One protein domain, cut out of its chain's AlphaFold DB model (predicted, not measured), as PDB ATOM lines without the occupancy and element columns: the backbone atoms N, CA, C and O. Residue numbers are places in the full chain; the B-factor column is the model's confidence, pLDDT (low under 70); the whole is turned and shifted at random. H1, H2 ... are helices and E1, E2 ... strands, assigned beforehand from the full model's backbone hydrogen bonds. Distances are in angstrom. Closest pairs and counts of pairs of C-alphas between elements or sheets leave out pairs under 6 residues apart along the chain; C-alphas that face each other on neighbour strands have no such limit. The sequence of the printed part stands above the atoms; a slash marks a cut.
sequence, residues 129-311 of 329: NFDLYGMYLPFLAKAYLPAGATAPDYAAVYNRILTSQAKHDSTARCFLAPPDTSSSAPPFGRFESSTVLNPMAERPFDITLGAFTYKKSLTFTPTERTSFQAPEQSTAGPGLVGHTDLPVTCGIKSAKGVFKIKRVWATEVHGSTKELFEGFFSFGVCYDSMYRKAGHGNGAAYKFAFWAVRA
ATOM      1  N   ASN A 129      -9.573  -7.439  37.804       97.44
ATOM      2  CA  ASN A 129     -10.375  -8.171  38.782       97.44
ATOM      3  C   ASN A 129     -10.259  -9.688  38.585       97.44
ATOM      4  O   ASN A 129     -10.312 -10.196  37.463       97.44
ATOM      5  N   PHE A 130     -10.181 -10.411  39.700       98.06
ATOM      6  CA  PHE A 130     -10.168 -11.866  39.742       98.06
ATOM      7  C   PHE A 130     -11.243 -12.383  40.697       98.06
ATOM      8  O   PHE A 130     -11.364 -11.902  41.829       98.06
ATOM      9  N   ASP A 131     -11.966 -13.408  40.252       98.38
ATOM     10  CA  ASP A 131     -12.789 -14.238  41.126       98.38
ATOM     11  C   ASP A 131     -11.958 -15.440  41.584       98.38
ATOM     12  O   ASP A 131     -11.348 -16.148  40.775       98.38
ATOM     13  N   LEU A 132     -11.917 -15.653  42.896       98.50
ATOM     14  CA  LEU A 132     -11.091 -16.657  43.557       98.50
ATOM     15  C   LEU A 132     -11.984 -17.772  44.097       98.50
ATOM     16  O   LEU A 132     -12.998 -17.516  44.752       98.50
ATOM     17  N   TYR A 133     -11.563 -19.011  43.884       98.50
ATOM     18  CA  TYR A 133     -12.263 -20.210  44.324       98.50
ATOM     19  C   TYR A 133     -11.317 -21.057  45.160       98.50
ATOM     20  O   TYR A 133     -10.267 -21.489  44.682       98.50
ATOM     21  N   GLY A 134     -11.673 -21.278  46.425       98.25
ATOM     22  CA  GLY A 134     -10.857 -22.062  47.341       98.25
ATOM     23  C   GLY A 134     -10.640 -23.478  46.814       98.25
ATOM     24  O   GLY A 134     -11.587 -24.155  46.411       98.25
ATOM     25  N   MET A 135      -9.400 -23.965  46.858       98.12
ATOM     26  CA  MET A 135      -9.092 -25.335  46.437       98.12
ATOM     27  C   MET A 135      -9.768 -26.385  47.329       98.12
ATOM     28  O   MET A 135      -9.935 -27.522  46.913       98.12
ATOM     29  N   TYR A 136     -10.215 -26.012  48.531       96.69
ATOM     30  CA  TYR A 136     -10.980 -26.879  49.428       96.69
ATOM     31  C   TYR A 136     -12.412 -27.177  48.937       96.69
ATOM     32  O   TYR A 136     -13.093 -28.002  49.543       96.69
ATOM     33  N   LEU A 137     -12.895 -26.524  47.870       96.94
ATOM     34  CA  LEU A 137     -14.232 -26.752  47.319       96.94
ATOM     35  C   LEU A 137     -14.318 -28.133  46.637       96.94
ATOM     36  O   LEU A 137     -13.676 -28.344  45.600       96.94
ATOM     37  N   PRO A 138     -15.147 -29.075  47.138       96.69
ATOM     38  CA  PRO A 138     -15.131 -30.461  46.661       96.69
ATOM     39  C   PRO A 138     -15.456 -30.623  45.172       96.69
ATOM     40  O   PRO A 138     -14.924 -31.512  44.510       96.69
ATOM     41  N   PHE A 139     -16.325 -29.772  44.619       96.06
ATOM     42  CA  PHE A 139     -16.711 -29.857  43.209       96.06
ATOM     43  C   PHE A 139     -15.582 -29.447  42.252       96.06
ATOM     44  O   PHE A 139     -15.565 -29.920  41.118       96.06
ATOM     45  N   LEU A 140     -14.649 -28.599  42.699       97.44
ATOM     46  CA  LEU A 140     -13.449 -28.253  41.934       97.44
ATOM     47  C   LEU A 140     -12.367 -29.308  42.111       97.44
ATOM     48  O   LEU A 140     -11.723 -29.660  41.132       97.44
ATOM     49  N   ALA A 141     -12.211 -29.862  43.316       95.56
ATOM     50  CA  ALA A 141     -11.274 -30.956  43.568       95.56
ATOM     51  C   ALA A 141     -11.549 -32.162  42.651       95.56
ATOM     52  O   ALA A 141     -10.635 -32.672  42.009       95.56
ATOM     53  N   LYS A 142     -12.827 -32.546  42.509       96.31
ATOM     54  CA  LYS A 142     -13.259 -33.622  41.600       96.31
ATOM     55  C   LYS A 142     -12.982 -33.325  40.123       96.31
ATOM     56  O   LYS A 142     -12.723 -34.255  39.371       96.31
ATOM     57  N   ALA A 143     -13.076 -32.061  39.709       97.56
ATOM     58  CA  ALA A 143     -12.765 -31.647  38.340       97.56
ATOM     59  C   ALA A 143     -11.250 -31.571  38.094       97.56
ATOM     60  O   ALA A 143     -10.798 -31.864  36.998       97.56
ATOM     61  N   TYR A 144     -10.483 -31.187  39.116       97.62
ATOM     62  CA  TYR A 144      -9.036 -31.010  39.052       97.62
ATOM     63  C   TYR A 144      -8.288 -32.330  38.923       97.62
ATOM     64  O   TYR A 144      -7.385 -32.432  38.102       97.62
ATOM     65  N   LEU A 145      -8.659 -33.330  39.719       95.88
ATOM     66  CA  LEU A 145      -8.045 -34.651  39.676       95.88
ATOM     67  C   LEU A 145      -9.146 -35.718  39.767       95.88
ATOM     68  O   LEU A 145      -9.471 -36.182  40.864       95.88
ATOM     69  N   PRO A 146      -9.781 -36.065  38.631       95.50
ATOM     70  CA  PRO A 146     -10.792 -37.113  38.584       95.50
ATOM     71  C   PRO A 146     -10.257 -38.456  39.097       95.50
ATOM     72  O   PRO A 146      -9.054 -38.718  39.074       95.50
ATOM     73  N   ALA A 147     -11.153 -39.335  39.548       95.31
ATOM     74  CA  ALA A 147     -10.760 -40.652  40.046       95.31
ATOM     75  C   ALA A 147      -9.976 -41.438  38.978       95.31
ATOM     76  O   ALA A 147     -10.438 -41.586  37.849       95.31
ATOM     77  N   GLY A 148      -8.790 -41.929  39.347       95.50
ATOM     78  CA  GLY A 148      -7.887 -42.656  38.448       95.50
ATOM     79  C   GLY A 148      -6.969 -41.774  37.591       95.50
ATOM     80  O   GLY A 148      -6.072 -42.307  36.942       95.50
ATOM     81  N   ALA A 149      -7.138 -40.448  37.597       95.88
ATOM     82  CA  ALA A 149      -6.233 -39.544  36.895       95.88
ATOM     83  C   ALA A 149      -4.902 -39.391  37.650       95.88
ATOM     84  O   ALA A 149      -4.870 -39.262  38.874       95.88
ATOM     85  N   THR A 150      -3.797 -39.363  36.906       94.75
ATOM     86  CA  THR A 150      -2.441 -39.141  37.442       94.75
ATOM     87  C   THR A 150      -1.958 -37.701  37.267       94.75
ATOM     88  O   THR A 150      -0.980 -37.300  37.896       94.75
ATOM     89  N   ALA A 151      -2.646 -36.920  36.431       94.75
ATOM     90  CA  ALA A 151      -2.307 -35.544  36.106       94.75
ATOM     91  C   ALA A 151      -3.528 -34.625  36.271       94.75
ATOM     92  O   ALA A 151      -4.658 -35.067  36.041       94.75
ATOM     93  N   PRO A 152      -3.322 -33.349  36.642       96.75
ATOM     94  CA  PRO A 152      -4.411 -32.390  36.747       96.75
ATOM     95  C   PRO A 152      -5.119 -32.047  35.431       96.75
ATOM     96  O   PRO A 152      -4.463 -31.784  34.423       96.75
ATOM     97  N   ASP A 153      -6.443 -31.898  35.481       97.75
ATOM     98  CA  ASP A 153      -7.263 -31.349  34.396       97.75
ATOM     99  C   ASP A 153      -7.646 -29.883  34.676       97.75
ATOM    100  O   ASP A 153      -8.722 -29.541  35.181       97.75
ATOM    101  N   TYR A 154      -6.728 -28.974  34.346       97.44
ATOM    102  CA  TYR A 154      -6.945 -27.535  34.510       97.44
ATOM    103  C   TYR A 154      -8.081 -26.990  33.631       97.44
ATOM    104  O   TYR A 154      -8.762 -26.041  34.029       97.44
ATOM    105  N   ALA A 155      -8.314 -27.581  32.455       97.69
ATOM    106  CA  ALA A 155      -9.375 -27.142  31.553       97.69
ATOM    107  C   ALA A 155     -10.760 -27.453  32.145       97.69
ATOM    108  O   ALA A 155     -11.650 -26.593  32.127       97.69
ATOM    109  N   ALA A 156     -10.933 -28.637  32.743       98.00
ATOM    110  CA  ALA A 156     -12.154 -29.000  33.460       98.00
ATOM    111  C   ALA A 156     -12.420 -28.075  34.656       98.00
ATOM    112  O   ALA A 156     -13.551 -27.610  34.831       98.00
ATOM    113  N   VAL A 157     -11.390 -27.744  35.446       98.31
ATOM    114  CA  VAL A 157     -11.507 -26.778  36.556       98.31
ATOM    115  C   VAL A 157     -11.961 -25.414  36.056       98.31
ATOM    116  O   VAL A 157     -12.917 -24.858  36.597       98.31
ATOM    117  N   TYR A 158     -11.314 -24.888  35.013       98.38
ATOM    118  CA  TYR A 158     -11.662 -23.595  34.434       98.38
ATOM    119  C   TYR A 158     -13.133 -23.553  33.996       98.38
ATOM    120  O   TYR A 158     -13.883 -22.670  34.416       98.38
ATOM    121  N   ASN A 159     -13.588 -24.552  33.234       97.62
ATOM    122  CA  ASN A 159     -14.979 -24.629  32.779       97.62
ATOM    123  C   ASN A 159     -15.970 -24.728  33.950       97.62
ATOM    124  O   ASN A 159     -17.019 -24.079  33.941       97.62
ATOM    125  N   ARG A 160     -15.624 -25.492  34.993       97.94
ATOM    126  CA  ARG A 160     -16.456 -25.628  36.195       97.94
ATOM    127  C   ARG A 160     -16.556 -24.324  36.987       97.94
ATOM    128  O   ARG A 160     -17.625 -24.003  37.516       97.94
ATOM    129  N   ILE A 161     -15.465 -23.564  37.048       98.25
ATOM    130  CA  ILE A 161     -15.442 -22.231  37.645       98.25
ATOM    131  C   ILE A 161     -16.361 -21.286  36.872       98.25
ATOM    132  O   ILE A 161     -17.180 -20.628  37.506       98.25
ATOM    133  N   LEU A 162     -16.316 -21.262  35.536       96.75
ATOM    134  CA  LEU A 162     -17.188 -20.384  34.742       96.75
ATOM    135  C   LEU A 162     -18.682 -20.628  35.014       96.75
ATOM    136  O   LEU A 162     -19.452 -19.678  35.147       96.75
ATOM    137  N   THR A 163     -19.097 -21.890  35.177       96.12
ATOM    138  CA  THR A 163     -20.484 -22.219  35.563       96.12
ATOM    139  C   THR A 163     -20.858 -21.661  36.943       96.12
ATOM    140  O   THR A 163     -22.008 -21.296  37.179       96.12
ATOM    141  N   SER A 164     -19.895 -21.601  37.863       95.50
ATOM    142  CA  SER A 164     -20.092 -21.098  39.231       95.50
ATOM    143  C   SER A 164     -20.051 -19.567  39.283       95.50
ATOM    144  O   SER A 164     -20.825 -18.942  40.005       95.50
ATOM    145  N   GLN A 165     -19.213 -18.953  38.447       95.06
ATOM    146  CA  GLN A 165     -19.053 -17.507  38.324       95.06
ATOM    147  C   GLN A 165     -20.355 -16.818  37.910       95.06
ATOM    148  O   GLN A 165     -20.697 -15.776  38.467       95.06
ATOM    149  N   ALA A 166     -21.134 -17.452  37.029       91.88
ATOM    150  CA  ALA A 166     -22.465 -16.989  36.633       91.88
ATOM    151  C   ALA A 166     -23.465 -16.889  37.806       91.88
ATOM    152  O   ALA A 166     -24.462 -16.180  37.704       91.88
ATOM    153  N   LYS A 167     -23.202 -17.580  38.923       93.94
ATOM    154  CA  LYS A 167     -24.009 -17.540  40.154       93.94
ATOM    155  C   LYS A 167     -23.446 -16.586  41.210       93.94
ATOM    156  O   LYS A 167     -23.986 -16.516  42.306       93.94
ATOM    157  N   HIS A 168     -22.355 -15.882  40.897       92.06
ATOM    158  CA  HIS A 168     -21.607 -15.037  41.830       92.06
ATOM    159  C   HIS A 168     -21.083 -15.774  43.080       92.06
ATOM    160  O   HIS A 168     -20.827 -15.137  44.100       92.06
ATOM    161  N   ASP A 169     -20.863 -17.089  42.991       94.50
ATOM    162  CA  ASP A 169     -20.465 -17.955  44.114       94.50
ATOM    163  C   ASP A 169     -18.933 -18.088  44.246       94.50
ATOM    164  O   ASP A 169     -18.354 -19.175  44.250       94.50
ATOM    165  N   SER A 170     -18.242 -16.948  44.266       96.94
ATOM    166  CA  SER A 170     -16.791 -16.890  44.469       96.94
ATOM    167  C   SER A 170     -16.441 -16.954  45.960       96.94
ATOM    168  O   SER A 170     -17.066 -16.273  46.771       96.94
ATOM    169  N   THR A 171     -15.379 -17.676  46.329       97.75
ATOM    170  CA  THR A 171     -14.850 -17.705  47.711       97.75
ATOM    171  C   THR A 171     -14.311 -16.344  48.157       97.75
ATOM    172  O   THR A 171     -14.436 -15.941  49.318       97.75
ATOM    173  N   ALA A 172     -13.655 -15.652  47.234       98.12
ATOM    174  CA  ALA A 172     -13.107 -14.325  47.442       98.12
ATOM    175  C   ALA A 172     -13.027 -13.591  46.103       98.12
ATOM    176  O   ALA A 172     -13.108 -14.199  45.034       98.12
ATOM    177  N   ARG A 173     -12.812 -12.281  46.163       98.00
ATOM    178  CA  ARG A 173     -12.461 -11.456  45.008       98.00
ATOM    179  C   ARG A 173     -11.202 -10.679  45.305       98.00
ATOM    180  O   ARG A 173     -10.982 -10.255  46.441       98.00
ATOM    181  N   CYS A 174     -10.392 -10.455  44.283       97.88
ATOM    182  CA  CYS A 174      -9.333  -9.469  44.376       97.88
ATOM    183  C   CYS A 174      -9.285  -8.572  43.149       97.88
ATOM    184  O   CYS A 174      -9.751  -8.918  42.066       97.88
ATOM    185  N   PHE A 175      -8.725  -7.391  43.351       97.00
ATOM    186  CA  PHE A 175      -8.346  -6.476  42.291       97.00
ATOM    187  C   PHE A 175      -6.851  -6.230  42.412       97.00
ATOM    188  O   PHE A 175      -6.369  -5.920  43.502       97.00
ATOM    189  N   LEU A 176      -6.124  -6.368  41.311       95.94
ATOM    190  CA  LEU A 176      -4.700  -6.068  41.230       95.94
ATOM    191  C   LEU A 176      -4.543  -4.836  40.341       95.94
ATOM    192  O   LEU A 176      -4.866  -4.887  39.151       95.94
ATOM    193  N   ALA A 177      -4.088  -3.720  40.917       92.25
ATOM    194  CA  ALA A 177      -3.824  -2.528  40.123       92.25
ATOM    195  C   ALA A 177      -2.776  -2.839  39.045       92.25
ATOM    196  O   ALA A 177      -1.833  -3.595  39.308       92.25
ATOM    197  N   PRO A 178      -2.922  -2.269  37.836       87.81
ATOM    198  CA  PRO A 178      -1.843  -2.314  36.867       87.81
ATOM    199  C   PRO A 178      -0.584  -1.688  37.487       87.81
ATOM    200  O   PRO A 178      -0.704  -0.803  38.340       87.81
ATOM    201  N   PRO A 179       0.618  -2.139  37.094       80.00
ATOM    202  CA  PRO A 179       1.841  -1.437  37.446       80.00
ATOM    203  C   PRO A 179       1.752  -0.036  36.833       80.00
ATOM    204  O   PRO A 179       1.888   0.127  35.624       80.00
ATOM    205  N   ASP A 180       1.408   0.952  37.651       66.50
ATOM    206  CA  ASP A 180       1.218   2.316  37.190       66.50
ATOM    207  C   ASP A 180       2.598   2.926  36.930       66.50
ATOM    208  O   ASP A 180       3.437   2.990  37.828       66.50
ATOM    209  N   THR A 181       2.871   3.313  35.685       54.12
ATOM    210  CA  THR A 181       4.177   3.858  35.286       54.12
ATOM    211  C   THR A 181       4.337   5.337  35.636       54.12
ATOM    212  O   THR A 181       5.435   5.868  35.495       54.12
ATOM    213  N   SER A 182       3.267   6.020  36.058       60.84
ATOM    214  CA  SER A 182       3.247   7.481  36.239       60.84
ATOM    215  C   SER A 182       2.886   7.952  37.651       60.84
ATOM    216  O   SER A 182       3.104   9.122  37.967       60.84
ATOM    217  N   SER A 183       2.361   7.076  38.511       61.66
ATOM    218  CA  SER A 183       2.010   7.422  39.890       61.66
ATOM    219  C   SER A 183       3.160   7.110  40.845       61.66
ATOM    220  O   SER A 183       3.707   6.010  40.848       61.66
ATOM    221  N   SER A 184       3.508   8.070  41.703       58.88
ATOM    222  CA  SER A 184       4.458   7.863  42.804       58.88
ATOM    223  C   SER A 184       3.901   6.962  43.912       58.88
ATOM    224  O   SER A 184       4.646   6.547  44.803       58.88
ATOM    225  N   ALA A 185       2.601   6.649  43.879       62.88
ATOM    226  CA  ALA A 185       1.986   5.728  44.818       62.88
ATOM    227  C   ALA A 185       2.234   4.271  44.378       62.88
ATOM    228  O   ALA A 185       2.014   3.945  43.210       62.88
ATOM    229  N   PRO A 186       2.648   3.371  45.290       61.22
ATOM    230  CA  PRO A 186       2.836   1.969  44.944       61.22
ATOM    231  C   PRO A 186       1.534   1.358  44.403       61.22
ATOM    232  O   PRO A 186       0.454   1.730  44.859       61.22
ATOM    233  N   PRO A 187       1.593   0.397  43.464       67.25
ATOM    234  CA  PRO A 187       0.395  -0.279  42.988       67.25
ATOM    235  C   PRO A 187      -0.268  -1.017  44.155       67.25
ATOM    236  O   PRO A 187       0.316  -1.928  44.753       67.25
ATOM    237  N   PHE A 188      -1.498  -0.619  44.478       85.94
ATOM    238  CA  PHE A 188      -2.306  -1.245  45.517       85.94
ATOM    239  C   PHE A 188      -3.409  -2.092  44.888       85.94
ATOM    240  O   PHE A 188      -4.153  -1.647  44.018       85.94
ATOM    241  N   GLY A 189      -3.537  -3.323  45.355       94.31
ATOM    242  CA  GLY A 189      -4.687  -4.172  45.116       94.31
ATOM    243  C   GLY A 189      -5.651  -4.186  46.298       94.31
ATOM    244  O   GLY A 189      -5.410  -3.606  47.359       94.31
ATOM    245  N   ARG A 190      -6.763  -4.885  46.110       95.75
ATOM    246  CA  ARG A 190      -7.798  -5.102  47.122       95.75
ATOM    247  C   ARG A 190      -8.149  -6.570  47.178       95.75
ATOM    248  O   ARG A 190      -8.100  -7.247  46.153       95.75
ATOM    249  N   PHE A 191      -8.548  -7.032  48.347       97.56
ATOM    250  CA  PHE A 191      -9.022  -8.384  48.561       97.56
ATOM    251  C   PHE A 191     -10.251  -8.360  49.462       97.56
ATOM    252  O   PHE A 191     -10.268  -7.669  50.478       97.56
ATOM    253  N   GLU A 192     -11.259  -9.143  49.101       96.81
ATOM    254  CA  GLU A 192     -12.487  -9.291  49.873       96.81
ATOM    255  C   GLU A 192     -12.909 -10.762  49.900       96.81
ATOM    256  O   GLU A 192     -12.883 -11.448  48.879       96.81
ATOM    257  N   SER A 193     -13.311 -11.258  51.070       97.38
ATOM    258  CA  SER A 193     -13.888 -12.593  51.224       97.38
ATOM    259  C   SER A 193     -14.966 -12.583  52.297       97.38
ATOM    260  O   SER A 193     -14.750 -12.073  53.395       97.38
ATOM    261  N   SER A 194     -16.094 -13.233  52.013       94.56
ATOM    262  CA  SER A 194     -17.196 -13.433  52.965       94.56
ATOM    263  C   SER A 194     -16.818 -14.305  54.167       94.56
ATOM    264  O   SER A 194     -17.547 -14.344  55.151       94.56
ATOM    265  N   THR A 195     -15.678 -14.998  54.112       95.06
ATOM    266  CA  THR A 195     -15.192 -15.870  55.196       95.06
ATOM    267  C   THR A 195     -14.116 -15.217  56.066       95.06
ATOM    268  O   THR A 195     -13.770 -15.736  57.128       95.06
ATOM    269  N   VAL A 196     -13.589 -14.062  55.644       96.81
ATOM    270  CA  VAL A 196     -12.535 -13.318  56.346       96.81
ATOM    271  C   VAL A 196     -13.168 -12.070  56.960       96.81
ATOM    272  O   VAL A 196     -13.093 -10.969  56.416       96.81
ATOM    273  N   LEU A 197     -13.867 -12.282  58.078       96.50
ATOM    274  CA  LEU A 197     -14.750 -11.293  58.698       96.50
ATOM    275  C   LEU A 197     -14.115 -10.603  59.905       96.50
ATOM    276  O   LEU A 197     -13.469 -11.240  60.738       96.50
ATOM    277  N   ASN A 198     -14.412  -9.315  60.043       96.31
ATOM    278  CA  ASN A 198     -14.274  -8.588  61.289       96.31
ATOM    279  C   ASN A 198     -15.374  -9.055  62.265       96.31
ATOM    280  O   ASN A 198     -16.550  -8.793  62.002       96.31
ATOM    281  N   PRO A 199     -15.026  -9.695  63.395       95.50
ATOM    282  CA  PRO A 199     -16.014 -10.272  64.307       95.50
ATOM    283  C   PRO A 199     -16.840  -9.235  65.075       95.50
ATOM    284  O   PRO A 199     -17.867  -9.593  65.632       95.50
ATOM    285  N   MET A 200     -16.402  -7.974  65.128       94.88
ATOM    286  CA  MET A 200     -17.142  -6.906  65.803       94.88
ATOM    287  C   MET A 200     -18.100  -6.184  64.854       94.88
ATOM    288  O   MET A 200     -19.181  -5.777  65.260       94.88
ATOM    289  N   ALA A 201     -17.699  -6.011  63.593       95.31
ATOM    290  CA  ALA A 201     -18.523  -5.354  62.578       95.31
ATOM    291  C   ALA A 201     -19.414  -6.329  61.792       95.31
ATOM    292  O   ALA A 201     -20.230  -5.870  60.997       95.31
ATOM    293  N   GLU A 202     -19.200  -7.640  61.949       94.75
ATOM    294  CA  GLU A 202     -19.840  -8.714  61.173       94.75
ATOM    295  C   GLU A 202     -19.756  -8.483  59.653       94.75
ATOM    296  O   GLU A 202     -20.663  -8.790  58.882       94.75
ATOM    297  N   ARG A 203     -18.637  -7.904  59.206       95.62
ATOM    298  CA  ARG A 203     -18.387  -7.535  57.807       95.62
ATOM    299  C   ARG A 203     -17.025  -8.038  57.344       95.62
ATOM    300  O   ARG A 203     -16.118  -8.134  58.175       95.62
ATOM    301  N   PRO A 204     -16.847  -8.327  56.043       96.44
ATOM    302  CA  PRO A 204     -15.538  -8.638  55.485       96.44
ATOM    303  C   PRO A 204     -14.499  -7.577  55.834       96.44
ATOM    304  O   PRO A 204     -14.788  -6.378  55.851       96.44
ATOM    305  N   PHE A 205     -13.276  -8.020  56.103       96.12
ATOM    306  CA  PHE A 205     -12.146  -7.108  56.181       96.12
ATOM    307  C   PHE A 205     -11.856  -6.498  54.798       96.12
ATOM    308  O   PHE A 205     -11.796  -7.213  53.799       96.12
ATOM    309  N   ASP A 206     -11.616  -5.186  54.747       93.75
ATOM    310  CA  ASP A 206     -11.210  -4.466  53.532       93.75
ATOM    311  C   ASP A 206      -9.684  -4.556  53.353       93.75
ATOM    312  O   ASP A 206      -8.941  -3.602  53.605       93.75
ATOM    313  N   ILE A 207      -9.222  -5.757  52.995       96.75
ATOM    314  CA  ILE A 207      -7.804  -6.116  52.919       96.75
ATOM    315  C   ILE A 207      -7.151  -5.415  51.731       96.75
ATOM    316  O   ILE A 207      -7.625  -5.489  50.591       96.75
ATOM    317  N   THR A 208      -6.026  -4.758  51.989       96.38
ATOM    318  CA  THR A 208      -5.180  -4.181  50.947       96.38
ATOM    319  C   THR A 208      -4.151  -5.207  50.502       96.38
ATOM    320  O   THR A 208      -3.618  -5.981  51.300       96.38
ATOM    321  N   LEU A 209      -3.877  -5.224  49.203       96.56
ATOM    322  CA  LEU A 209      -2.772  -5.975  48.625       96.56
ATOM    323  C   LEU A 209      -1.724  -4.974  48.149       96.56
ATOM    324  O   LEU A 209      -2.076  -3.948  47.575       96.56
ATOM    325  N   GLY A 210      -0.444  -5.233  48.363       95.00
ATOM    326  CA  GLY A 210       0.587  -4.283  47.954       95.00
ATOM    327  C   GLY A 210       1.981  -4.875  47.942       95.00
ATOM    328  O   GLY A 210       2.161  -6.077  48.152       95.00
ATOM    329  N   ALA A 211       2.964  -4.007  47.684       93.19
ATOM    330  CA  ALA A 211       4.378  -4.377  47.591       93.19
ATOM    331  C   ALA A 211       4.596  -5.582  46.654       93.19
ATOM    332  O   ALA A 211       5.300  -6.546  46.963       93.19
ATOM    333  N   PHE A 212       3.925  -5.530  45.501       94.44
ATOM    334  CA  PHE A 212       3.970  -6.599  44.525       94.44
ATOM    335  C   PHE A 212       5.349  -6.707  43.877       94.44
ATOM    336  O   PHE A 212       5.924  -5.727  43.419       94.44
ATOM    337  N   THR A 213       5.857  -7.931  43.802       95.19
ATOM    338  CA  THR A 213       7.104  -8.288  43.133       95.19
ATOM    339  C   THR A 213       6.824  -9.390  42.126       95.19
ATOM    340  O   THR A 213       6.387 -10.487  42.488       95.19
ATOM    341  N   TYR A 214       7.111  -9.115  40.856       95.62
ATOM    342  CA  TYR A 214       7.088 -10.139  39.822       95.62
ATOM    343  C   TYR A 214       8.250 -11.121  40.009       95.62
ATOM    344  O   TYR A 214       9.384 -10.735  40.307       95.62
ATOM    345  N   LYS A 215       7.974 -12.410  39.824       97.25
ATOM    346  CA  LYS A 215       8.958 -13.491  39.881       97.25
ATOM    347  C   LYS A 215       8.862 -14.302  38.596       97.25
ATOM    348  O   LYS A 215       7.824 -14.888  38.311       97.25
ATOM    349  N   LYS A 216       9.972 -14.404  37.855       96.38
ATOM    350  CA  LYS A 216      10.068 -15.258  36.654       96.38
ATOM    351  C   LYS A 216       9.806 -16.737  36.972       96.38
ATOM    352  O   LYS A 216       9.287 -17.461  36.133       96.38
ATOM    353  N   SER A 217      10.166 -17.163  38.180       97.25
ATOM    354  CA  SER A 217       9.958 -18.515  38.693       97.25
ATOM    355  C   SER A 217       9.446 -18.428  40.132       97.25
ATOM    356  O   SER A 217      10.216 -18.364  41.088       97.25
ATOM    357  N   LEU A 218       8.129 -18.305  40.280       98.00
ATOM    358  CA  LEU A 218       7.418 -18.357  41.552       98.00
ATOM    359  C   LEU A 218       7.200 -19.817  41.948       98.00
ATOM    360  O   LEU A 218       6.672 -20.613  41.170       98.00
ATOM    361  N   THR A 219       7.551 -20.136  43.189       98.00
ATOM    362  CA  THR A 219       7.228 -21.400  43.851       98.00
ATOM    363  C   THR A 219       6.483 -21.139  45.159       98.00
ATOM    364  O   THR A 219       6.580 -20.063  45.764       98.00
ATOM    365  N   PHE A 220       5.725 -22.141  45.598       98.31
ATOM    366  CA  PHE A 220       5.098 -22.155  46.914       98.31
ATOM    367  C   PHE A 220       5.968 -22.927  47.897       98.31
ATOM    368  O   PHE A 220       6.567 -23.944  47.539       98.31
ATOM    369  N   THR A 221       6.039 -22.449  49.136       98.06
ATOM    370  CA  THR A 221       6.776 -23.139  50.200       98.06
ATOM    371  C   THR A 221       6.068 -24.445  50.584       98.06
ATOM    372  O   THR A 221       4.855 -24.554  50.380       98.06
ATOM    373  N   PRO A 222       6.760 -25.424  51.196       97.75
ATOM    374  CA  PRO A 222       6.118 -26.658  51.656       97.75
ATOM    375  C   PRO A 222       4.894 -26.406  52.552       97.75
ATOM    376  O   PRO A 222       3.854 -27.033  52.378       97.75
ATOM    377  N   THR A 223       4.971 -25.416  53.448       97.75
ATOM    378  CA  THR A 223       3.864 -25.027  54.337       97.75
ATOM    379  C   THR A 223       2.684 -24.394  53.595       97.75
ATOM    380  O   THR A 223       1.543 -24.528  54.024       97.75
ATOM    381  N   GLU A 224       2.930 -23.677  52.498       98.19
ATOM    382  CA  GLU A 224       1.859 -23.132  51.650       98.19
ATOM    383  C   GLU A 224       1.183 -24.251  50.856       98.19
ATOM    384  O   GLU A 224      -0.047 -24.299  50.762       98.19
ATOM    385  N   ARG A 225       1.992 -25.190  50.347       97.56
ATOM    386  CA  ARG A 225       1.546 -26.344  49.568       97.56
ATOM    387  C   ARG A 225       0.612 -27.276  50.338       97.56
ATOM    388  O   ARG A 225      -0.222 -27.904  49.706       97.56
ATOM    389  N   THR A 226       0.640 -27.301  51.675       97.50
ATOM    390  CA  THR A 226      -0.328 -28.095  52.465       97.50
ATOM    391  C   THR A 226      -1.789 -27.696  52.229       97.50
ATOM    392  O   THR A 226      -2.688 -28.435  52.608       97.50
ATOM    393  N   SER A 227      -2.036 -26.507  51.671       97.50
ATOM    394  CA  SER A 227      -3.383 -26.032  51.335       97.50
ATOM    395  C   SER A 227      -3.822 -26.388  49.906       97.50
ATOM    396  O   SER A 227      -4.947 -26.056  49.532       97.50
ATOM    397  N   PHE A 228      -2.948 -26.999  49.100       97.44
ATOM    398  CA  PHE A 228      -3.202 -27.350  47.701       97.44
ATOM    399  C   PHE A 228      -3.797 -28.757  47.607       97.44
ATOM    400  O   PHE A 228      -3.456 -29.629  48.400       97.44
ATOM    401  N   GLN A 229      -4.652 -28.990  46.607       94.94
ATOM    402  CA  GLN A 229      -5.255 -30.312  46.369       94.94
ATOM    403  C   GLN A 229      -4.233 -31.353  45.884       94.94
ATOM    404  O   GLN A 229      -4.284 -32.499  46.310       94.94
ATOM    405  N   ALA A 230      -3.274 -30.953  45.038       94.31
ATOM    406  CA  ALA A 230      -2.144 -31.796  44.636       94.31
ATOM    407  C   ALA A 230      -0.820 -31.017  44.780       94.31
ATOM    408  O   ALA A 230      -0.334 -30.435  43.807       94.31
ATOM    409  N   PRO A 231      -0.233 -30.982  45.991       95.06
ATOM    410  CA  PRO A 231       0.988 -30.231  46.311       95.06
ATOM    411  C   PRO A 231       2.152 -30.446  45.333       95.06
ATOM    412  O   PRO A 231       2.847 -29.493  44.977       95.06
ATOM    413  N   GLU A 232       2.339 -31.689  44.885       94.88
ATOM    414  CA  GLU A 232       3.446 -32.095  44.010       94.88
ATOM    415  C   GLU A 232       3.256 -31.673  42.549       94.88
ATOM    416  O   GLU A 232       4.224 -31.557  41.804       94.88
ATOM    417  N   GLN A 233       2.019 -31.380  42.140       94.88
ATOM    418  CA  GLN A 233       1.692 -30.985  40.766       94.88
ATOM    419  C   GLN A 233       1.872 -29.476  40.526       94.88
ATOM    420  O   GLN A 233       1.835 -29.010  39.386       94.88
ATOM    421  N   SER A 234       2.083 -28.690  41.589       95.31
ATOM    422  CA  SER A 234       2.334 -27.253  41.482       95.31
ATOM    423  C   SER A 234       3.791 -26.985  41.089       95.31
ATOM    424  O   SER A 234       4.703 -26.928  41.923       95.31
ATOM    425  N   THR A 235       4.014 -26.807  39.790       95.12
ATOM    426  CA  THR A 235       5.330 -26.521  39.204       95.12
ATOM    427  C   THR A 235       5.732 -25.053  39.366       95.12
ATOM    428  O   THR A 235       4.898 -24.178  39.596       95.12
ATOM    429  N   ALA A 236       7.023 -24.746  39.250       96.94
ATOM    430  CA  ALA A 236       7.485 -23.360  39.240       96.94
ATOM    431  C   ALA A 236       7.032 -22.634  37.959       96.94
ATOM    432  O   ALA A 236       6.972 -23.240  36.891       96.94
ATOM    433  N   GLY A 237       6.747 -21.334  38.038       95.56
ATOM    434  CA  GLY A 237       6.412 -20.553  36.842       95.56
ATOM    435  C   GLY A 237       6.280 -19.053  37.095       95.56
ATOM    436  O   GLY A 237       6.312 -18.630  38.249       95.56
ATOM    437  N   PRO A 238       6.130 -18.230  36.046       96.44
ATOM    438  CA  PRO A 238       5.955 -16.789  36.184       96.44
ATOM    439  C   PRO A 238       4.777 -16.425  37.091       96.44
ATOM    440  O   PRO A 238       3.666 -16.924  36.903       96.44
ATOM    441  N   GLY A 239       5.006 -15.541  38.059       97.50
ATOM    442  CA  GLY A 239       3.998 -15.192  39.054       97.50
ATOM    443  C   GLY A 239       4.243 -13.864  39.759       97.50
ATOM    444  O   GLY A 239       5.272 -13.212  39.584       97.50
ATOM    445  N   LEU A 240       3.277 -13.486  40.588       97.19
ATOM    446  CA  LEU A 240       3.278 -12.280  41.401       97.19
ATOM    447  C   LEU A 240       3.252 -12.660  42.885       97.19
ATOM    448  O   LEU A 240       2.450 -13.497  43.304       97.19
ATOM    449  N   VAL A 241       4.115 -12.030  43.680       97.94
ATOM    450  CA  VAL A 241       4.113 -12.114  45.149       97.94
ATOM    451  C   VAL A 241       3.793 -10.736  45.700       97.94
ATOM    452  O   VAL A 241       4.377  -9.764  45.242       97.94
ATOM    453  N   GLY A 242       2.912 -10.638  46.684       96.88
ATOM    454  CA  GLY A 242       2.612  -9.400  47.391       96.88
ATOM    455  C   GLY A 242       2.307  -9.642  48.862       96.88
ATOM    456  O   GLY A 242       2.223 -10.780  49.335       96.88
ATOM    457  N   HIS A 243       2.118  -8.545  49.580       97.38
ATOM    458  CA  HIS A 243       1.731  -8.530  50.981       97.38
ATOM    459  C   HIS A 243       0.251  -8.195  51.126       97.38
ATOM    460  O   HIS A 243      -0.303  -7.440  50.329       97.38
ATOM    461  N   THR A 244      -0.374  -8.767  52.149       98.00
ATOM    462  CA  THR A 244      -1.734  -8.415  52.570       98.00
ATOM    463  C   THR A 244      -1.646  -7.558  53.828       98.00
ATOM    464  O   THR A 244      -0.927  -7.948  54.754       98.00
ATOM    465  N   ASP A 245      -2.403  -6.473  53.904       97.00
ATOM    466  CA  ASP A 245      -2.450  -5.590  55.072       97.00
ATOM    467  C   ASP A 245      -3.886  -5.100  55.333       97.00
ATOM    468  O   ASP A 245      -4.809  -5.388  54.561       97.00
ATOM    469  N   LEU A 246      -4.090  -4.381  56.435       95.19
ATOM    470  CA  LEU A 246      -5.297  -3.602  56.682       95.19
ATOM    471  C   LEU A 246      -4.974  -2.121  56.832       95.19
ATOM    472  O   LEU A 246      -3.977  -1.765  57.460       95.19
ATOM    473  N   PRO A 247      -5.865  -1.236  56.353       91.19
ATOM    474  CA  PRO A 247      -5.817   0.151  56.776       91.19
ATOM    475  C   PRO A 247      -5.984   0.234  58.301       91.19
ATOM    476  O   PRO A 247      -6.625  -0.619  58.930       91.19
ATOM    477  N   VAL A 248      -5.417   1.286  58.894       88.62
ATOM    478  CA  VAL A 248      -5.533   1.545  60.333       88.62
ATOM    479  C   VAL A 248      -7.012   1.583  60.710       88.62
ATOM    480  O   VAL A 248      -7.780   2.403  60.212       88.62
ATOM    481  N   THR A 249      -7.411   0.663  61.580       90.81
ATOM    482  CA  THR A 249      -8.793   0.477  62.022       90.81
ATOM    483  C   THR A 249      -8.812   0.312  63.536       90.81
ATOM    484  O   THR A 249      -7.942  -0.338  64.118       90.81
ATOM    485  N   CYS A 250      -9.796   0.926  64.196       91.94
ATOM    486  CA  CYS A 250      -9.936   0.828  65.648       91.94
ATOM    487  C   CYS A 250     -10.109  -0.640  66.070       91.94
ATOM    488  O   CYS A 250     -10.883  -1.385  65.463       91.94
ATOM    489  N   GLY A 251      -9.392  -1.059  67.112       94.88
ATOM    490  CA  GLY A 251      -9.483  -2.416  67.641       94.88
ATOM    491  C   GLY A 251      -8.518  -3.444  67.051       94.88
ATOM    492  O   GLY A 251      -8.344  -4.530  67.611       94.88
ATOM    493  N   ILE A 252      -7.861  -3.115  65.938       96.88
ATOM    494  CA  ILE A 252      -6.879  -3.984  65.292       96.88
ATOM    495  C   ILE A 252      -5.477  -3.499  65.653       96.88
ATOM    496  O   ILE A 252      -5.070  -2.396  65.306       96.88
ATOM    497  N   LYS A 253      -4.717  -4.340  66.361       97.00
ATOM    498  CA  LYS A 253      -3.341  -4.028  66.768       97.00
ATOM    499  C   LYS A 253      -2.365  -4.148  65.600       97.00
ATOM    500  O   LYS A 253      -1.438  -3.354  65.488       97.00
ATOM    501  N   SER A 254      -2.518  -5.191  64.793       97.50
ATOM    502  CA  SER A 254      -1.733  -5.393  63.577       97.50
ATOM    503  C   SER A 254      -2.427  -6.385  62.656       97.50
ATOM    504  O   SER A 254      -3.165  -7.256  63.118       97.50
ATOM    505  N   ALA A 255      -2.161  -6.281  61.361       97.94
ATOM    506  CA  ALA A 255      -2.607  -7.237  60.365       97.94
ATOM    507  C   ALA A 255      -1.495  -7.440  59.339       97.94
ATOM    508  O   ALA A 255      -0.768  -6.502  59.038       97.94
ATOM    509  N   LYS A 256      -1.284  -8.672  58.877       98.12
ATOM    510  CA  LYS A 256      -0.281  -8.960  57.844       98.12
ATOM    511  C   LYS A 256      -0.472 -10.329  57.223       98.12
ATOM    512  O   LYS A 256      -1.018 -11.239  57.845       98.12
ATOM    513  N   GLY A 257       0.099 -10.509  56.045       98.12
ATOM    514  CA  GLY A 257       0.145 -11.801  55.380       98.12
ATOM    515  C   GLY A 257       0.752 -11.707  53.990       98.12
ATOM    516  O   GLY A 257       1.540 -10.802  53.700       98.12
ATOM    517  N   VAL A 258       0.424 -12.686  53.156       98.44
ATOM    518  CA  VAL A 258       1.053 -12.898  51.851       98.44
ATOM    519  C   VAL A 258      -0.003 -13.305  50.838       98.44
ATOM    520  O   VAL A 258      -0.849 -14.155  51.119       98.44
ATOM    521  N   PHE A 259       0.106 -12.732  49.645       98.50
ATOM    522  CA  PHE A 259      -0.657 -13.102  48.464       98.50
ATOM    523  C   PHE A 259       0.307 -13.557  47.368       98.50
ATOM    524  O   PHE A 259       1.270 -12.860  47.049       98.50
ATOM    525  N   LYS A 260       0.068 -14.732  46.790       98.56
ATOM    526  CA  LYS A 260       0.831 -15.265  45.657       98.56
ATOM    527  C   LYS A 260      -0.129 -15.733  44.581       98.56
ATOM    528  O   LYS A 260      -1.122 -16.378  44.907       98.56
ATOM    529  N   ILE A 261       0.194 -15.468  43.323       98.62
ATOM    530  CA  ILE A 261      -0.587 -15.932  42.175       98.62
ATOM    531  C   ILE A 261       0.336 -16.223  40.987       98.62
ATOM    532  O   ILE A 261       1.263 -15.459  40.717       98.62
ATOM    533  N   LYS A 262       0.100 -17.322  40.269       98.19
ATOM    534  CA  LYS A 262       0.770 -17.651  39.002       98.19
ATOM    535  C   LYS A 262      -0.206 -18.277  38.015       98.19
ATOM    536  O   LYS A 262      -1.195 -18.883  38.417       98.19
ATOM    537  N   ARG A 263       0.069 -18.141  36.717       97.56
ATOM    538  CA  ARG A 263      -0.715 -18.803  35.664       97.56
ATOM    539  C   ARG A 263      -0.339 -20.283  35.611       97.56
ATOM    540  O   ARG A 263       0.848 -20.600  35.607       97.56
ATOM    541  N   VAL A 264      -1.329 -21.173  35.572       97.00
ATOM    542  CA  VAL A 264      -1.114 -22.634  35.467       97.00
ATOM    543  C   VAL A 264      -1.613 -23.219  34.162       97.00
ATOM    544  O   VAL A 264      -1.106 -24.239  33.712       97.00
ATOM    545  N   TRP A 265      -2.580 -22.559  33.534       96.88
ATOM    546  CA  TRP A 265      -3.149 -23.004  32.277       96.88
ATOM    547  C   TRP A 265      -3.636 -21.804  31.480       96.88
ATOM    548  O   TRP A 265      -4.118 -20.822  32.051       96.88
ATOM    549  N   ALA A 266      -3.491 -21.882  30.163       96.31
ATOM    550  CA  ALA A 266      -4.051 -20.911  29.249       96.31
ATOM    551  C   ALA A 266      -4.302 -21.533  27.880       96.31
ATOM    552  O   ALA A 266      -3.607 -22.461  27.471       96.31
ATOM    553  N   THR A 267      -5.288 -20.990  27.176       95.44
ATOM    554  CA  THR A 267      -5.577 -21.307  25.778       95.44
ATOM    555  C   THR A 267      -6.117 -20.064  25.092       95.44
ATOM    556  O   THR A 267      -6.788 -19.240  25.714       95.44
ATOM    557  N   GLU A 268      -5.867 -19.934  23.800       94.94
ATOM    558  CA  GLU A 268      -6.491 -18.903  22.983       94.94
ATOM    559  C   GLU A 268      -7.745 -19.463  22.314       94.94
ATOM    560  O   GLU A 268      -7.736 -20.574  21.787       94.94
ATOM    561  N   VAL A 269      -8.850 -18.722  22.383       92.12
ATOM    562  CA  VAL A 269     -10.118 -19.085  21.746       92.12
ATOM    563  C   VAL A 269     -10.702 -17.823  21.121       92.12
ATOM    564  O   VAL A 269     -11.046 -16.884  21.837       92.12
ATOM    565  N   HIS A 270     -10.804 -17.797  19.790       91.69
ATOM    566  CA  HIS A 270     -11.320 -16.655  19.018       91.69
ATOM    567  C   HIS A 270     -10.621 -15.316  19.336       91.69
ATOM    568  O   HIS A 270     -11.284 -14.299  19.524       91.69
ATOM    569  N   GLY A 271      -9.289 -15.318  19.453       89.25
ATOM    570  CA  GLY A 271      -8.509 -14.110  19.757       89.25
ATOM    571  C   GLY A 271      -8.597 -13.639  21.213       89.25
ATOM    572  O   GLY A 271      -8.085 -12.576  21.552       89.25
ATOM    573  N   SER A 272      -9.252 -14.409  22.088       90.50
ATOM    574  CA  SER A 272      -9.321 -14.138  23.523       90.50
ATOM    575  C   SER A 272      -8.574 -15.210  24.306       90.50
ATOM    576  O   SER A 272      -8.818 -16.410  24.142       90.50
ATOM    577  N   THR A 273      -7.663 -14.787  25.179       94.44
ATOM    578  CA  THR A 273      -6.929 -15.698  26.059       94.44
ATOM    579  C   THR A 273      -7.798 -16.088  27.252       94.44
ATOM    580  O   THR A 273      -8.178 -15.254  28.077       94.44
ATOM    581  N   LYS A 274      -8.089 -17.383  27.368       95.69
ATOM    582  CA  LYS A 274      -8.655 -17.997  28.570       95.69
ATOM    583  C   LYS A 274      -7.506 -18.438  29.453       95.69
ATOM    584  O   LYS A 274      -6.596 -19.109  28.979       95.69
ATOM    585  N   GLU A 275      -7.542 -18.065  30.723       97.00
ATOM    586  CA  GLU A 275      -6.445 -18.319  31.653       97.00
ATOM    587  C   GLU A 275      -6.994 -18.802  32.991       97.00
ATOM    588  O   GLU A 275      -7.985 -18.270  33.500       97.00
ATOM    589  N   LEU A 276      -6.310 -19.785  33.568       98.12
ATOM    590  CA  LEU A 276      -6.505 -20.231  34.936       98.12
ATOM    591  C   LEU A 276      -5.231 -19.947  35.722       98.12
ATOM    592  O   LEU A 276      -4.111 -20.257  35.294       98.12
ATOM    593  N   PHE A 277      -5.423 -19.376  36.900       98.50
ATOM    594  CA  PHE A 277      -4.357 -19.075  37.832       98.50
ATOM    595  C   PHE A 277      -4.500 -19.933  39.076       98.50
ATOM    596  O   PHE A 277      -5.603 -20.318  39.463       98.50
ATOM    597  N   GLU A 278      -3.377 -20.176  39.727       98.31
ATOM    598  CA  GLU A 278      -3.322 -20.774  41.048       98.31
ATOM    599  C   GLU A 278      -2.599 -19.842  41.996       98.31
ATOM    600  O   GLU A 278      -1.701 -19.091  41.599       98.31
ATOM    601  N   GLY A 279      -2.978 -19.887  43.262       98.50
ATOM    602  CA  GLY A 279      -2.394 -18.996  44.233       98.50
ATOM    603  C   GLY A 279      -2.581 -19.437  45.664       98.50
ATOM    604  O   GLY A 279      -3.235 -20.431  45.976       98.50
ATOM    605  N   PHE A 280      -1.960 -18.656  46.535       98.69
ATOM    606  CA  PHE A 280      -2.008 -18.826  47.970       98.69
ATOM    607  C   PHE A 280      -2.289 -17.479  48.621       98.69
ATOM    608  O   PHE A 280      -1.676 -16.465  48.280       98.69
ATOM    609  N   PHE A 281      -3.207 -17.492  49.577       98.69
ATOM    610  CA  PHE A 281      -3.530 -16.353  50.414       98.69
ATOM    611  C   PHE A 281      -3.290 -16.719  51.874       98.69
ATOM    612  O   PHE A 281      -3.681 -17.795  52.334       98.69
ATOM    613  N   SER A 282      -2.681 -15.798  52.613       98.56
ATOM    614  CA  SER A 282      -2.640 -15.827  54.069       98.56
ATOM    615  C   SER A 282      -2.867 -14.437  54.627       98.56
ATOM    616  O   SER A 282      -2.399 -13.459  54.053       98.56
ATOM    617  N   PHE A 283      -3.549 -14.371  55.762       98.56
ATOM    618  CA  PHE A 283      -3.842 -13.135  56.460       98.56
ATOM    619  C   PHE A 283      -3.996 -13.416  57.952       98.56
ATOM    620  O   PHE A 283      -4.811 -14.239  58.361       98.56
ATOM    621  N   GLY A 284      -3.175 -12.776  58.774       98.25
ATOM    622  CA  GLY A 284      -3.244 -12.841  60.226       98.25
ATOM    623  C   GLY A 284      -3.598 -11.475  60.788       98.25
ATOM    624  O   GLY A 284      -2.963 -10.485  60.433       98.25
ATOM    625  N   VAL A 285      -4.570 -11.438  61.692       98.19
ATOM    626  CA  VAL A 285      -5.004 -10.234  62.400       98.19
ATOM    627  C   VAL A 285      -4.796 -10.419  63.897       98.19
ATOM    628  O   VAL A 285      -5.167 -11.446  64.462       98.19
ATOM    629  N   CYS A 286      -4.186  -9.432  64.542       98.25
ATOM    630  CA  CYS A 286      -4.005  -9.358  65.983       98.25
ATOM    631  C   CYS A 286      -4.944  -8.296  66.545       98.25
ATOM    632  O   CYS A 286      -4.905  -7.133  66.144       98.25
ATOM    633  N   TYR A 287      -5.746  -8.693  67.518       97.94
ATOM    634  CA  TYR A 287      -6.731  -7.842  68.169       97.94
ATOM    635  C   TYR A 287      -6.129  -7.072  69.349       97.94
ATOM    636  O   TYR A 287      -5.213  -7.543  70.035       97.94
ATOM    637  N   ASP A 288      -6.638  -5.868  69.588       97.75
ATOM    638  CA  ASP A 288      -6.225  -5.026  70.704       97.75
ATOM    639  C   ASP A 288      -6.975  -5.369  72.015       97.75
ATOM    640  O   ASP A 288      -7.548  -6.447  72.193       97.75
ATOM    641  N   SER A 289      -6.928  -4.477  73.011       97.62
ATOM    642  CA  SER A 289      -7.655  -4.690  74.272       97.62
ATOM    643  C   SER A 289      -9.180  -4.644  74.135       97.62
ATOM    644  O   SER A 289      -9.849  -5.336  74.899       97.62
ATOM    645  N   MET A 290      -9.723  -3.888  73.180       97.06
ATOM    646  CA  MET A 290     -11.161  -3.721  72.981       97.06
ATOM    647  C   MET A 290     -11.796  -5.035  72.517       97.06
ATOM    648  O   MET A 290     -12.697  -5.550  73.175       97.06
ATOM    649  N   TYR A 291     -11.254  -5.647  71.462       97.25
ATOM    650  CA  TYR A 291     -11.750  -6.926  70.931       97.25
ATOM    651  C   TYR A 291     -11.587  -8.073  71.937       97.25
ATOM    652  O   TYR A 291     -12.461  -8.930  72.064       97.25
ATOM    653  N   ARG A 292     -10.489  -8.073  72.707       97.06
ATOM    654  CA  ARG A 292     -10.263  -9.066  73.771       97.06
ATOM    655  C   ARG A 292     -11.282  -8.946  74.899       97.06
ATOM    656  O   ARG A 292     -11.784  -9.969  75.355       97.06
ATOM    657  N   LYS A 293     -11.593  -7.720  75.337       97.25
ATOM    658  CA  LYS A 293     -12.621  -7.460  76.360       97.25
ATOM    659  C   LYS A 293     -14.019  -7.859  75.880       97.25
ATOM    660  O   LYS A 293     -14.807  -8.323  76.691       97.25
ATOM    661  N   ALA A 294     -14.283  -7.749  74.578       96.75
ATOM    662  CA  ALA A 294     -15.507  -8.236  73.941       96.75
ATOM    663  C   ALA A 294     -15.540  -9.767  73.723       96.75
ATOM    664  O   ALA A 294     -16.523 -10.295  73.220       96.75
ATOM    665  N   GLY A 295     -14.486 -10.504  74.097       97.56
ATOM    666  CA  GLY A 295     -14.466 -11.969  74.026       97.56
ATOM    667  C   GLY A 295     -14.012 -12.563  72.687       97.56
ATOM    668  O   GLY A 295     -13.974 -13.783  72.558       97.56
ATOM    669  N   HIS A 296     -13.577 -11.755  71.715       96.62
ATOM    670  CA  HIS A 296     -13.142 -12.244  70.393       96.62
ATOM    671  C   HIS A 296     -11.736 -12.879  70.379       96.62
ATOM    672  O   HIS A 296     -11.248 -13.316  69.336       96.62
ATOM    673  N   GLY A 297     -11.057 -12.934  71.527       97.00
ATOM    674  CA  GLY A 297      -9.713 -13.498  71.648       97.00
ATOM    675  C   GLY A 297      -8.606 -12.568  71.140       97.00
ATOM    676  O   GLY A 297      -8.777 -11.358  71.045       97.00
ATOM    677  N   ASN A 298      -7.423 -13.131  70.871       97.62
ATOM    678  CA  ASN A 298      -6.216 -12.357  70.539       97.62
ATOM    679  C   ASN A 298      -6.072 -12.018  69.049       97.62
ATOM    680  O   ASN A 298      -5.155 -11.282  68.687       97.62
ATOM    681  N   GLY A 299      -6.917 -12.579  68.189       97.12
ATOM    682  CA  GLY A 299      -6.755 -12.481  66.749       97.12
ATOM    683  C   GLY A 299      -7.311 -13.689  66.009       97.12
ATOM    684  O   GLY A 299      -7.824 -14.627  66.622       97.12
ATOM    685  N   ALA A 300      -7.143 -13.672  64.693       97.62
ATOM    686  CA  ALA A 300      -7.491 -14.764  63.797       97.62
ATOM    687  C   ALA A 300      -6.418 -14.922  62.713       97.62
ATOM    688  O   ALA A 300      -5.692 -13.980  62.389       97.62
ATOM    689  N   ALA A 301      -6.306 -16.127  62.164       98.06
ATOM    690  CA  ALA A 301      -5.412 -16.425  61.057       98.06
ATOM    691  C   ALA A 301      -6.181 -17.180  59.979       98.06
ATOM    692  O   ALA A 301      -6.831 -18.188  60.257       98.06
ATOM    693  N   TYR A 302      -6.068 -16.694  58.753       98.06
ATOM    694  CA  TYR A 302      -6.723 -17.217  57.568       98.06
ATOM    695  C   TYR A 302      -5.640 -17.642  56.589       98.06
ATOM    696  O   TYR A 302      -4.671 -16.912  56.371       98.06
ATOM    697  N   LYS A 303      -5.781 -18.830  56.009       98.19
ATOM    698  CA  LYS A 303      -4.920 -19.291  54.923       98.19
ATOM    699  C   LYS A 303      -5.668 -20.271  54.038       98.19
ATOM    700  O   LYS A 303      -6.386 -21.123  54.556       98.19
ATOM    701  N   PHE A 304      -5.477 -20.173  52.731       98.44
ATOM    702  CA  PHE A 304      -5.987 -21.153  51.776       98.44
ATOM    703  C   PHE A 304      -5.276 -21.013  50.427       98.44
ATOM    704  O   PHE A 304      -4.775 -19.941  50.081       98.44
ATOM    705  N   ALA A 305      -5.235 -22.110  49.672       98.50
ATOM    706  CA  ALA A 305      -4.893 -22.076  48.258       98.50
ATOM    707  C   ALA A 305      -6.165 -21.870  47.431       98.50
ATOM    708  O   ALA A 305      -7.262 -22.261  47.850       98.50
ATOM    709  N   PHE A 306      -6.026 -21.263  46.261       98.69
ATOM    710  CA  PHE A 306      -7.152 -20.951  45.391       98.69
ATOM    711  C   PHE A 306      -6.815 -21.164  43.919       98.69
ATOM    712  O   PHE A 306      -5.665 -21.027  43.499       98.69
ATOM    713  N   TRP A 307      -7.859 -21.425  43.140       98.75
ATOM    714  CA  TRP A 307      -7.883 -21.173  41.706       98.75
ATOM    715  C   TRP A 307      -8.446 -19.776  41.459       98.75
ATOM    716  O   TRP A 307      -9.338 -19.335  42.186       98.75
ATOM    717  N   ALA A 308      -7.949 -19.071  40.447       98.56
ATOM    718  CA  ALA A 308      -8.476 -17.768  40.063       98.56
ATOM    719  C   ALA A 308      -8.739 -17.695  38.561       98.56
ATOM    720  O   ALA A 308      -7.978 -18.232  37.753       98.56
ATOM    721  N   VAL A 309      -9.799 -16.979  38.206       98.25
ATOM    722  CA  VAL A 309     -10.136 -16.605  36.829       98.25
ATOM    723  C   VAL A 309     -10.345 -15.100  36.757       98.25
ATOM    724  O   VAL A 309     -10.624 -14.453  37.769       98.25
ATOM    725  N   ARG A 310     -10.223 -14.533  35.555       97.62
ATOM    726  CA  ARG A 310     -10.602 -13.137  35.311       97.62
ATOM    727  C   ARG A 310     -12.084 -12.947  35.634       97.62
ATOM    728  O   ARG A 310     -12.896 -13.834  35.355       97.62
ATOM    729  N   ALA A 311     -12.426 -11.814  36.235       96.19
ATOM    730  CA  ALA A 311     -13.810 -11.513  36.568       96.19
ATOM    731  C   ALA A 311     -14.687 -11.393  35.310       96.19
ATOM    732  O   ALA A 311     -14.199 -11.063  34.223       96.19
TER     733      ALA A 311
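What this domain is: This is residues 129 to 311 of the 329 residues of an uncharacterized protein of Paxillus involutus ATCC 200175 (UniProt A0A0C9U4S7). This is a closed barrel of eight antiparallel strands of very uneven length: the long E6, E7 and E8 run along its longest axis, with H4 at one end, and the tip of the E6 and E7 hairpin, residues 268 to 273, sticks out at the other. H2 packs crosswise on the outside over E7 and E8, with H1 beside it, and short H3 is also outside. The printed part has 183 residues, with four named helices and eight named strands in the order E1 H1 H2 E2 E3 E4 H3 E5 E6 E7 H4 E8, a mixed class. It is compact, with a radius of gyration of the C-alphas of 17.4 A and spans of 53 by 44 by 33 A.

How they stand to each other: E1, residues 129 to 134, has E2, residues 172 to 176, on one side and E8, residues 299 to 310, on the other side; N 130 and O 174, 2.8 A, and N 133 and O 307, 2.8 A, are within hydrogen-bond range. E3, residues 189 to 192, and E4, residues 207 to 218, continue from E2 as a meander, each strand the antiparallel neighbour of the one before, with N 173 and O 192, 2.8 A, and N 189 and O 209, 2.7 A, within range. E5, residues 237 to 245, is the neighbour of E4, with N 218 and O 237 at 2.7 A. A second meander is E5, E6, residues 252 to 269, and E7, residues 272 to 287, with N 240 and O 261, 2.8 A, and N 253 and O 286, 2.8 A. E7 and E8 have N 283 and O 302 at 2.8 A. H1, residues 138 to 144, touches H2, residues 154 to 165, in a hairpin, the closest C-alphas being Ala 143 and Val 157, 5.3 A; their tilt of 37 degrees is only just steep. H2 is on the barrel, outside it, at a height over the sheet of 8.6 A, and runs across the strands at 67 degrees to E7 on the local plane. H3, residues 222 to 225, is on the barrel, outside it, its C-alpha 224 being 6.9 A from C-alpha 280. H4, residues 289 to 293, is near E6. In H2 and H4 every O i to N i+4 pair is within range, in H1 2 of 3; H3 is too short for one.

Where its parts are: E1 begins at C-alpha 129, (-10.375, -8.171, 38.782). E4 measures 22.6 A and bends by 110 degrees at residue 215; E5 measures 25.2 A, E6 46.2 A, E7 45.2 A and E8 31.7 A. E8 ends at C-alpha 310, (-10.602, -13.137, 35.311).

The domain as a whole: The two C-alphas farthest apart, those of His 270 and Lys 293, are 58.1 A apart. The printed part has no cut; the links E2 to E3, E3 to E4 and H3 to E5 are long. Residues 180 to 187 have pLDDT under 70.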